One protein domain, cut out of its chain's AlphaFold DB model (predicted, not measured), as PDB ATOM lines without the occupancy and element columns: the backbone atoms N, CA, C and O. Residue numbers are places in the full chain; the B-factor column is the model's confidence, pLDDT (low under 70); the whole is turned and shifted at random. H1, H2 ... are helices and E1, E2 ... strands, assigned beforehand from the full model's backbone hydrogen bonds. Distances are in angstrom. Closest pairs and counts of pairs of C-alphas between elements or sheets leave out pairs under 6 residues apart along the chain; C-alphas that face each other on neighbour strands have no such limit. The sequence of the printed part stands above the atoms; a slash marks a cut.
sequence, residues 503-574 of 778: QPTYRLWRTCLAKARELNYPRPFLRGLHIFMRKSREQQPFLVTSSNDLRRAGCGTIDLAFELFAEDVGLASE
ATOM      1  N   GLN A 503     275.051 222.081 226.239       83.00
ATOM      2  CA  GLN A 503     274.741 222.070 224.809       83.00
ATOM      3  C   GLN A 503     273.911 220.853 224.345       83.00
ATOM      4  O   GLN A 503     272.926 221.082 223.638       83.00
ATOM      5  N   PRO A 504     274.218 219.592 224.732       83.75
ATOM      6  CA  PRO A 504     273.389 218.451 224.331       83.75
ATOM      7  C   PRO A 504     271.966 218.537 224.897       83.75
ATOM      8  O   PRO A 504     270.998 218.362 224.159       83.75
ATOM      9  N   THR A 505     271.819 218.897 226.175       87.31
ATOM     10  CA  THR A 505     270.515 219.088 226.825       87.31
ATOM     11  C   THR A 505     269.735 220.233 226.185       87.31
ATOM     12  O   THR A 505     268.538 220.110 225.957       87.31
ATOM     13  N   TYR A 506     270.395 221.344 225.857       88.69
ATOM     14  CA  TYR A 506     269.769 222.485 225.194       88.69
ATOM     15  C   TYR A 506     269.261 222.127 223.791       88.69
ATOM     16  O   TYR A 506     268.141 222.499 223.439       88.69
ATOM     17  N   ARG A 507     270.051 221.378 223.009       90.31
ATOM     18  CA  ARG A 507     269.632 220.866 221.695       90.31
ATOM     19  C   ARG A 507     268.411 219.962 221.831       90.31
ATOM     20  O   ARG A 507     267.403 220.222 221.185       90.31
ATOM     21  N   LEU A 508     268.460 218.984 222.737       89.88
ATOM     22  CA  LEU A 508     267.327 218.093 222.993       89.88
ATOM     23  C   LEU A 508     266.085 218.876 223.443       89.88
ATOM     24  O   LEU A 508     264.995 218.641 222.937       89.88
ATOM     25  N   TRP A 509     266.247 219.854 224.334       91.94
ATOM     26  CA  TRP A 509     265.171 220.723 224.815       91.94
ATOM     27  C   TRP A 509     264.512 221.526 223.692       91.94
ATOM     28  O   TRP A 509     263.284 221.615 223.635       91.94
ATOM     29  N   ARG A 510     265.309 222.088 222.776       93.38
ATOM     30  CA  ARG A 510     264.813 222.774 221.576       93.38
ATOM     31  C   ARG A 510     263.999 221.826 220.697       93.38
ATOM     32  O   ARG A 510     262.886 222.186 220.321       93.38
ATOM     33  N   THR A 511     264.494 220.615 220.451       93.44
ATOM     34  CA  THR A 511     263.768 219.592 219.681       93.44
ATOM     35  C   THR A 511     262.464 219.188 220.371       93.44
ATOM     36  O   THR A 511     261.421 219.136 219.726       93.44
ATOM     37  N   CYS A 512     262.481 218.992 221.693       94.00
ATOM     38  CA  CYS A 512     261.285 218.706 222.490       94.00
ATOM     39  C   CYS A 512     260.246 219.828 222.376       94.00
ATOM     40  O   CYS A 512     259.055 219.559 222.254       94.00
ATOM     41  N   LEU A 513     260.683 221.092 222.414       94.44
ATOM     42  CA  LEU A 513     259.800 222.250 222.268       94.44
ATOM     43  C   LEU A 513     259.163 222.317 220.881       94.44
ATOM     44  O   LEU A 513     257.963 222.566 220.792       94.44
ATOM     45  N   ALA A 514     259.946 222.100 219.823       93.19
ATOM     46  CA  ALA A 514     259.435 222.058 218.457       93.19
ATOM     47  C   ALA A 514     258.411 220.926 218.299       93.19
ATOM     48  O   ALA A 514     257.287 221.170 217.866       93.19
ATOM     49  N   LYS A 515     258.747 219.721 218.777       92.94
ATOM     50  CA  LYS A 515     257.864 218.555 218.685       92.94
ATOM     51  C   LYS A 515     256.591 218.707 219.513       92.94
ATOM     52  O   LYS A 515     255.520 218.313 219.073       92.94
ATOM     53  N   ALA A 516     256.680 219.321 220.692       94.19
ATOM     54  CA  ALA A 516     255.503 219.611 221.504       94.19
ATOM     55  C   ALA A 516     254.540 220.575 220.798       94.19
ATOM     56  O   ALA A 516     253.332 220.391 220.896       94.19
ATOM     57  N   ARG A 517     255.059 221.578 220.076       94.94
ATOM     58  CA  ARG A 517     254.228 222.481 219.263       94.94
ATOM     59  C   ARG A 517     253.591 221.743 218.090       94.94
ATOM     60  O   ARG A 517     252.396 221.889 217.887       94.94
ATOM     61  N   GLU A 518     254.371 220.935 217.374       93.38
ATOM     62  CA  GLU A 518     253.897 220.124 216.243       93.38
ATOM     63  C   GLU A 518     252.745 219.192 216.656       93.38
ATOM     64  O   GLU A 518     251.726 219.116 215.978       93.38
ATOM     65  N   LEU A 519     252.875 218.531 217.810       92.19
ATOM     66  CA  LEU A 519     251.894 217.571 218.325       92.19
ATOM     67  C   LEU A 519     250.800 218.203 219.209       92.19
ATOM     68  O   LEU A 519     249.997 217.477 219.793       92.19
ATOM     69  N   ASN A 520     250.762 219.534 219.352       93.62
ATOM     70  CA  ASN A 520     249.871 220.253 220.280       93.62
ATOM     71  C   ASN A 520     249.928 219.753 221.742       93.62
ATOM     72  O   ASN A 520     248.948 219.813 222.489       93.62
ATOM     73  N   TYR A 521     251.090 219.274 222.179       94.38
ATOM     74  CA  TYR A 521     251.326 218.855 223.556       94.38
ATOM     75  C   TYR A 521     251.559 220.062 224.482       94.38
ATOM     76  O   TYR A 521     252.053 221.110 224.050       94.38
ATOM     77  N   PRO A 522     251.261 219.935 225.792       94.31
ATOM     78  CA  PRO A 522     251.714 220.892 226.790       94.31
ATOM     79  C   PRO A 522     253.214 221.184 226.680       94.31
ATOM     80  O   PRO A 522     254.020 220.301 226.378       94.31
ATOM     81  N   ARG A 523     253.595 222.433 226.981       93.06
ATOM     82  CA  ARG A 523     254.996 222.863 226.933       93.06
ATOM     83  C   ARG A 523     255.858 221.933 227.812       93.06
ATOM     84  O   ARG A 523     255.524 221.762 228.987       93.06
ATOM     85  N   PRO A 524     256.963 221.377 227.279       93.12
ATOM     86  CA  PRO A 524     257.929 220.622 228.062       93.12
ATOM     87  C   PRO A 524     258.413 221.435 229.267       93.12
ATOM     88  O   PRO A 524     258.409 222.670 229.233       93.12
ATOM     89  N   PHE A 525     258.859 220.755 230.319       90.06
ATOM     90  CA  PHE A 525     259.475 221.377 231.495       90.06
ATOM     91  C   PHE A 525     260.784 220.667 231.853       90.06
ATOM     92  O   PHE A 525     260.993 219.508 231.500       90.06
ATOM     93  N   LEU A 526     261.688 221.384 232.522       85.31
ATOM     94  CA  LEU A 526     263.018 220.894 232.872       85.31
ATOM     95  C   LEU A 526     263.147 220.782 234.391       85.31
ATOM     96  O   LEU A 526     262.812 221.724 235.108       85.31
ATOM     97  N   ARG A 527     263.642 219.643 234.880       82.88
ATOM     98  CA  ARG A 527     263.903 219.394 236.306       82.88
ATOM     99  C   ARG A 527     265.215 218.635 236.437       82.88
ATOM    100  O   ARG A 527     265.362 217.579 235.837       82.88
ATOM    101  N   GLY A 528     266.187 219.174 237.176       77.38
ATOM    102  CA  GLY A 528     267.487 218.506 237.343       77.38
ATOM    103  C   GLY A 528     268.225 218.187 236.031       77.38
ATOM    104  O   GLY A 528     268.830 217.134 235.934       77.38
ATOM    105  N   LEU A 529     268.150 219.065 235.016       81.25
ATOM    106  CA  LEU A 529     268.662 218.843 233.642       81.25
ATOM    107  C   LEU A 529     267.971 217.728 232.839       81.25
ATOM    108  O   LEU A 529     268.310 217.514 231.677       81.25
ATOM    109  N   HIS A 530     266.966 217.078 233.411       86.62
ATOM    110  CA  HIS A 530     266.113 216.141 232.705       86.62
ATOM    111  C   HIS A 530     264.917 216.868 232.097       86.62
ATOM    112  O   HIS A 530     264.328 217.766 232.711       86.62
ATOM    113  N   ILE A 531     264.575 216.488 230.870       89.94
ATOM    114  CA  ILE A 531     263.488 217.089 230.107       89.94
ATOM    115  C   ILE A 531     262.276 216.183 230.226       89.94
ATOM    116  O   ILE A 531     262.357 214.989 229.956       89.94
ATOM    117  N   PHE A 532     261.148 216.761 230.611       93.12
ATOM    118  CA  PHE A 532     259.898 216.040 230.764       93.12
ATOM    119  C   PHE A 532     258.853 216.595 229.808       93.12
ATOM    120  O   PHE A 532     258.697 217.813 229.658       93.12
ATOM    121  N   MET A 533     258.111 215.687 229.188       95.00
ATOM    122  CA  MET A 533     257.005 215.994 228.289       95.00
ATOM    123  C   MET A 533     255.729 215.312 228.769       95.00
ATOM    124  O   MET A 533     255.762 214.333 229.510       95.00
ATOM    125  N   ARG A 534     254.582 215.855 228.371       94.56
ATOM    126  CA  ARG A 534     253.256 215.285 228.630       94.56
ATOM    127  C   ARG A 534     252.490 215.293 227.319       94.56
ATOM    128  O   ARG A 534     252.601 216.281 226.604       94.56
ATOM    129  N   LYS A 535     251.706 214.254 227.012       92.38
ATOM    130  CA  LYS A 535     250.813 214.299 225.835       92.38
ATOM    131  C   LYS A 535     249.560 215.135 226.121       92.38
ATOM    132  O   LYS A 535     249.096 215.884 225.276       92.38
ATOM    133  N   SER A 536     249.057 215.064 227.356       92.75
ATOM    134  CA  SER A 536     247.935 215.865 227.864       92.75
ATOM    135  C   SER A 536     248.237 216.387 229.271       92.75
ATOM    136  O   SER A 536     249.101 215.850 229.963       92.75
ATOM    137  N   ARG A 537     247.531 217.433 229.721       91.00
ATOM    138  CA  ARG A 537     247.710 218.023 231.064       91.00
ATOM    139  C   ARG A 537     247.476 217.010 232.189       91.00
ATOM    140  O   ARG A 537     248.156 217.086 233.210       91.00
ATOM    141  N   GLU A 538     246.562 216.072 231.965       93.12
ATOM    142  CA  GLU A 538     246.148 215.044 232.927       93.12
ATOM    143  C   GLU A 538     247.095 213.840 232.968       93.12
ATOM    144  O   GLU A 538     247.120 213.105 233.951       93.12
ATOM    145  N   GLN A 539     247.901 213.638 231.922       92.31
ATOM    146  CA  GLN A 539     248.810 212.501 231.862       92.31
ATOM    147  C   GLN A 539     250.079 212.735 232.683       92.31
ATOM    148  O   GLN A 539     250.598 213.856 232.784       92.31
ATOM    149  N   GLN A 540     250.607 211.638 233.229       91.69
ATOM    150  CA  GLN A 540     251.895 211.637 233.907       91.69
ATOM    151  C   GLN A 540     253.000 212.052 232.921       91.69
ATOM    152  O   GLN A 540     253.004 211.607 231.770       91.69
ATOM    153  N   PRO A 541     253.930 212.928 233.335       94.12
ATOM    154  CA  PRO A 541     255.056 213.296 232.495       94.12
ATOM    155  C   PRO A 541     255.972 212.102 232.241       94.12
ATOM    156  O   PRO A 541     256.293 211.360 233.166       94.12
ATOM    157  N   PHE A 542     256.443 211.974 231.005       92.50
ATOM    158  CA  PHE A 542     257.483 211.025 230.628       92.50
ATOM    159  C   PHE A 542     258.816 211.748 230.436       92.50
ATOM    160  O   PHE A 542     258.867 212.923 230.051       92.50
ATOM    161  N   LEU A 543     259.895 211.040 230.755       93.94
ATOM    162  CA  LEU A 543     261.263 211.520 230.622       93.94
ATOM    163  C   LEU A 543     261.716 211.408 229.163       93.94
ATOM    164  O   LEU A 543     261.527 210.369 228.536       93.94
ATOM    165  N   VAL A 544     262.348 212.461 228.653       92.69
ATOM    166  CA  VAL A 544     262.994 212.480 227.339       92.69
ATOM    167  C   VAL A 544     264.499 212.565 227.549       92.69
ATOM    168  O   VAL A 544     265.023 213.586 228.003       92.69
ATOM    169  N   THR A 545     265.195 211.479 227.233       89.69
ATOM    170  CA  THR A 545     266.657 211.371 227.323       89.69
ATOM    171  C   THR A 545     267.330 211.495 225.963       89.69
ATOM    172  O   THR A 545     268.473 211.940 225.877       89.69
ATOM    173  N   SER A 546     266.617 211.145 224.892       89.69
ATOM    174  CA  SER A 546     267.142 211.113 223.534       89.69
ATOM    175  C   SER A 546     266.100 211.548 222.504       89.69
ATOM    176  O   SER A 546     264.897 211.586 222.771       89.69
ATOM    177  N   SER A 547     266.554 211.831 221.283       85.25
ATOM    178  CA  SER A 547     265.655 212.089 220.154       85.25
ATOM    179  C   SER A 547     264.786 210.876 219.789       85.25
ATOM    180  O   SER A 547     263.747 211.056 219.163       85.25
ATOM    181  N   ASN A 548     265.167 209.654 220.180       85.44
ATOM    182  CA  ASN A 548     264.373 208.448 219.922       85.44
ATOM    183  C   ASN A 548     263.136 208.390 220.827       85.44
ATOM    184  O   ASN A 548     262.055 208.029 220.365       85.44
ATOM    185  N   ASP A 549     263.253 208.854 222.074       86.62
ATOM    186  CA  ASP A 549     262.111 208.965 222.995       86.62
ATOM    187  C   ASP A 549     261.032 209.908 222.437       86.62
ATOM    188  O   ASP A 549     259.836 209.693 222.632       86.62
ATOM    189  N   LEU A 550     261.446 210.936 221.683       83.38
ATOM    190  CA  LEU A 550     260.531 211.850 220.993       83.38
ATOM    191  C   LEU A 550     259.786 211.191 219.830       83.38
ATOM    192  O   LEU A 550     258.622 211.526 219.610       83.38
ATOM    193  N   ARG A 551     260.418 210.257 219.104       82.69
ATOM    194  CA  ARG A 551     259.744 209.487 218.041       82.69
ATOM    195  C   ARG A 551     258.649 208.620 218.650       82.69
ATOM    196  O   ARG A 551     257.485 208.757 218.284       82.69
ATOM    197  N   ARG A 552     258.992 207.886 219.713       79.31
ATOM    198  CA  ARG A 552     258.052 207.064 220.494       79.31
ATOM    199  C   ARG A 552     256.888 207.874 221.077       79.31
ATOM    200  O   ARG A 552     255.779 207.367 221.220       79.31
ATOM    201  N   ALA A 553     257.112 209.144 221.411       73.06
ATOM    202  CA  ALA A 553     256.064 210.029 221.913       73.06
ATOM    203  C   ALA A 553     255.067 210.502 220.837       73.06
ATOM    204  O   ALA A 553     253.926 210.828 221.190       73.06
ATOM    205  N   GLY A 554     255.500 210.573 219.573       67.62
ATOM    206  CA  GLY A 554     254.690 210.965 218.415       67.62
ATOM    207  C   GLY A 554     253.981 209.796 217.730       67.62
ATOM    208  O   GLY A 554     252.907 209.993 217.173       67.62
ATOM    209  N   CYS A 555     254.532 208.587 217.827       58.03
ATOM    210  CA  CYS A 555     253.880 207.371 217.362       58.03
ATOM    211  C   CYS A 555     252.601 207.121 218.174       58.03
ATOM    212  O   CYS A 555     252.618 207.035 219.411       58.03
ATOM    213  N   GLY A 556     251.467 207.005 217.477       59.47
ATOM    214  CA  GLY A 556     250.263 206.434 218.069       59.47
ATOM    215  C   GLY A 556     250.568 205.028 218.598       59.47
ATOM    216  O   GLY A 556     251.544 204.397 218.200       59.47
ATOM    217  N   THR A 557     249.734 204.504 219.494       53.66
ATOM    218  CA  THR A 557     249.897 203.153 220.067       53.66
ATOM    219  C   THR A 557     250.076 202.053 219.011       53.66
ATOM    220  O   THR A 557     250.678 201.027 219.306       53.66
ATOM    221  N   ILE A 558     249.586 202.276 217.786       51.97
ATOM    222  CA  ILE A 558     249.688 201.352 216.651       51.97
ATOM    223  C   ILE A 558     251.085 201.387 216.009       51.97
ATOM    224  O   ILE A 558     251.663 200.329 215.774       51.97
ATOM    225  N   ASP A 559     251.661 202.570 215.794       53.16
ATOM    226  CA  ASP A 559     253.000 202.707 215.199       53.16
ATOM    227  C   ASP A 559     254.088 202.229 216.168       53.16
ATOM    228  O   ASP A 559     255.043 201.572 215.767       53.16
ATOM    229  N   LEU A 560     253.889 202.467 217.472       53.81
ATOM    230  CA  LEU A 560     254.785 201.973 218.518       53.81
ATOM    231  C   LEU A 560     254.778 200.438 218.596       53.81
ATOM    232  O   LEU A 560     255.817 199.825 218.822       53.81
ATOM    233  N   ALA A 561     253.614 199.808 218.395       54.59
ATOM    234  CA  ALA A 561     253.509 198.354 218.344       54.59
ATOM    235  C   ALA A 561     254.222 197.778 217.111       54.59
ATOM    236  O   ALA A 561     254.822 196.712 217.213       54.59
ATOM    237  N   PHE A 562     254.203 198.482 215.975       56.66
ATOM    238  CA  PHE A 562     254.947 198.090 214.777       56.66
ATOM    239  C   PHE A 562     256.464 198.250 214.937       56.66
ATOM    240  O   PHE A 562     257.195 197.337 214.559       56.66
ATOM    241  N   GLU A 563     256.946 199.349 215.528       56.50
ATOM    242  CA  GLU A 563     258.382 199.544 215.799       56.50
ATOM    243  C   GLU A 563     258.919 198.533 216.819       56.50
ATOM    244  O   GLU A 563     259.955 197.917 216.577       56.50
ATOM    245  N   LEU A 564     258.198 198.297 217.923       60.03
ATOM    246  CA  LEU A 564     258.589 197.293 218.922       60.03
ATOM    247  C   LEU A 564     258.580 195.878 218.328       60.03
ATOM    248  O   LEU A 564     259.480 195.090 218.599       60.03
ATOM    249  N   PHE A 565     257.610 195.571 217.460       58.59
ATOM    250  CA  PHE A 565     257.579 194.302 216.736       58.59
ATOM    251  C   PHE A 565     258.736 194.179 215.732       58.59
ATOM    252  O   PHE A 565     259.244 193.083 215.521       58.59
ATOM    253  N   ALA A 566     259.188 195.276 215.117       60.47
ATOM    254  CA  ALA A 566     260.344 195.265 214.223       60.47
ATOM    255  C   ALA A 566     261.672 195.055 214.979       60.47
ATOM    256  O   ALA A 566     262.500 194.265 214.519       60.47
ATOM    257  N   GLU A 567     261.845 195.688 216.149       59.56
ATOM    258  CA  GLU A 567     263.001 195.471 217.040       59.56
ATOM    259  C   GLU A 567     263.044 194.026 217.573       59.56
ATOM    260  O   GLU A 567     264.082 193.371 217.472       59.56
ATOM    261  N   ASP A 568     261.918 193.484 218.053       51.94
ATOM    262  CA  ASP A 568     261.847 192.122 218.614       51.94
ATOM    263  C   ASP A 568     262.053 191.017 217.566       51.94
ATOM    264  O   ASP A 568     262.525 189.922 217.883       51.94
ATOM    265  N   VAL A 569     261.722 191.282 216.300       56.91
ATOM    266  CA  VAL A 569     261.931 190.333 215.192       56.91
ATOM    267  C   VAL A 569     263.351 190.447 214.607       56.91
ATOM    268  O   VAL A 569     263.713 189.693 213.705       56.91
ATOM    269  N   GLY A 570     264.198 191.338 215.142       39.69
ATOM    270  CA  GLY A 570     265.576 191.525 214.681       39.69
ATOM    271  C   GLY A 570     265.654 192.061 213.250       39.69
ATOM    272  O   GLY A 570     266.616 191.777 212.533       39.69
ATOM    273  N   LEU A 571     264.632 192.798 212.807       45.97
ATOM    274  CA  LEU A 571     264.650 193.434 211.498       45.97
ATOM    275  C   LEU A 571     265.562 194.662 211.582       45.97
ATOM    276  O   LEU A 571     265.317 195.600 212.334       45.97
ATOM    277  N   ALA A 572     266.658 194.590 210.832       39.94
ATOM    278  CA  ALA A 572     267.691 195.608 210.718       39.94
ATOM    279  C   ALA A 572     267.130 197.020 210.450       39.94
ATOM    280  O   ALA A 572     266.059 197.169 209.858       39.94
ATOM    281  N   SER A 573     267.884 198.051 210.857       50.38
ATOM    282  CA  SER A 573     267.512 199.464 210.695       50.38
ATOM    283  C   SER A 573     267.113 199.805 209.253       50.38
ATOM    284  O   SER A 573     267.580 199.186 208.295       50.38
ATOM    285  N   GLU A 574     266.268 200.824 209.086       45.78
ATOM    286  CA  GLU A 574     265.745 201.274 207.786       45.78
ATOM    287  C   GLU A 574     266.863 201.529 206.742       45.78
ATOM    288  O   GLU A 574     266.692 201.246 205.555       45.78
TER     289      GLU A 574
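This is residues 503 to 574 of the 778 residues of an uncharacterized protein of Trichogramma brassicae (UniProt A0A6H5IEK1). A small three-stranded sheet has the long helix H1 over one face; H2 lies beside H1 at the E3 side of the sheet, and H3 is set off beyond H2, with residues 565 to 570 sticking out. The printed part has 72 residues, with three named helices and three named strands in the order H1 E1 E2 E3 H2 H3. The sheet, E1 - E2 - E3, is antiparallel and the class is mixed, helices and strands. The whole is only just compact, close to loose, with a radius of gyration of the C-alphas of 13.3 A and spans of 36 by 29 by 20 A.

H1, residues 503 to 518, begins at C-alpha 503 (274.741, 222.070, 224.809) and is 22.6 A long. E1 is residues 525 to 527, E2 residues 530 to 533, 10.1 A, and E3 residues 542 to 544. H2 is residues 547 to 554, 11.2 A. H3, residues 557 to 568, 16.3 A, ends at C-alpha 568 (261.847, 192.122, 218.614).

The strands form a meander, each the antiparallel neighbour of the one before. In the hairpin E1 and E2, N 527 and O 530 are 2.9 A apart, within hydrogen-bond range; in the hairpin E2 and E3, N 544 and O 531 are 2.8 A apart. H1 is on the sheet, making two layers, a helix on one face of a sheet; it is over E2 at a height over the sheet of 9.3 A and runs along the strands, at 4 degrees to E2 on the local plane. The closest C-alphas of H1 and E2, Trp 509 and Ile 531, are 6.6 A apart. H2 only grazes the sheet with residues 549 to 553. H1, with residues 508 to 515 alone, touches H2 at a shallow tilt of 16 degrees, the same way; their closest C-alphas, Leu 508 and Ser 547, are 6.8 A apart. H2 and H3 are close but not clearly touching, the closest C-alphas, Arg 552 and Leu 560, 6.4 A apart, at a steep tilt of 42 degrees, opposite ways. H3 is not on the sheet and is apart from H1. In H1, H2 and H3 every O i to N i+4 pair is within hydrogen-bond range.

The C-alphas farthest apart, Glu 538 and Ala 572, are 36.5 A apart. The printed part has no cut and no long link. Residues 554 to 574 have pLDDT under 70.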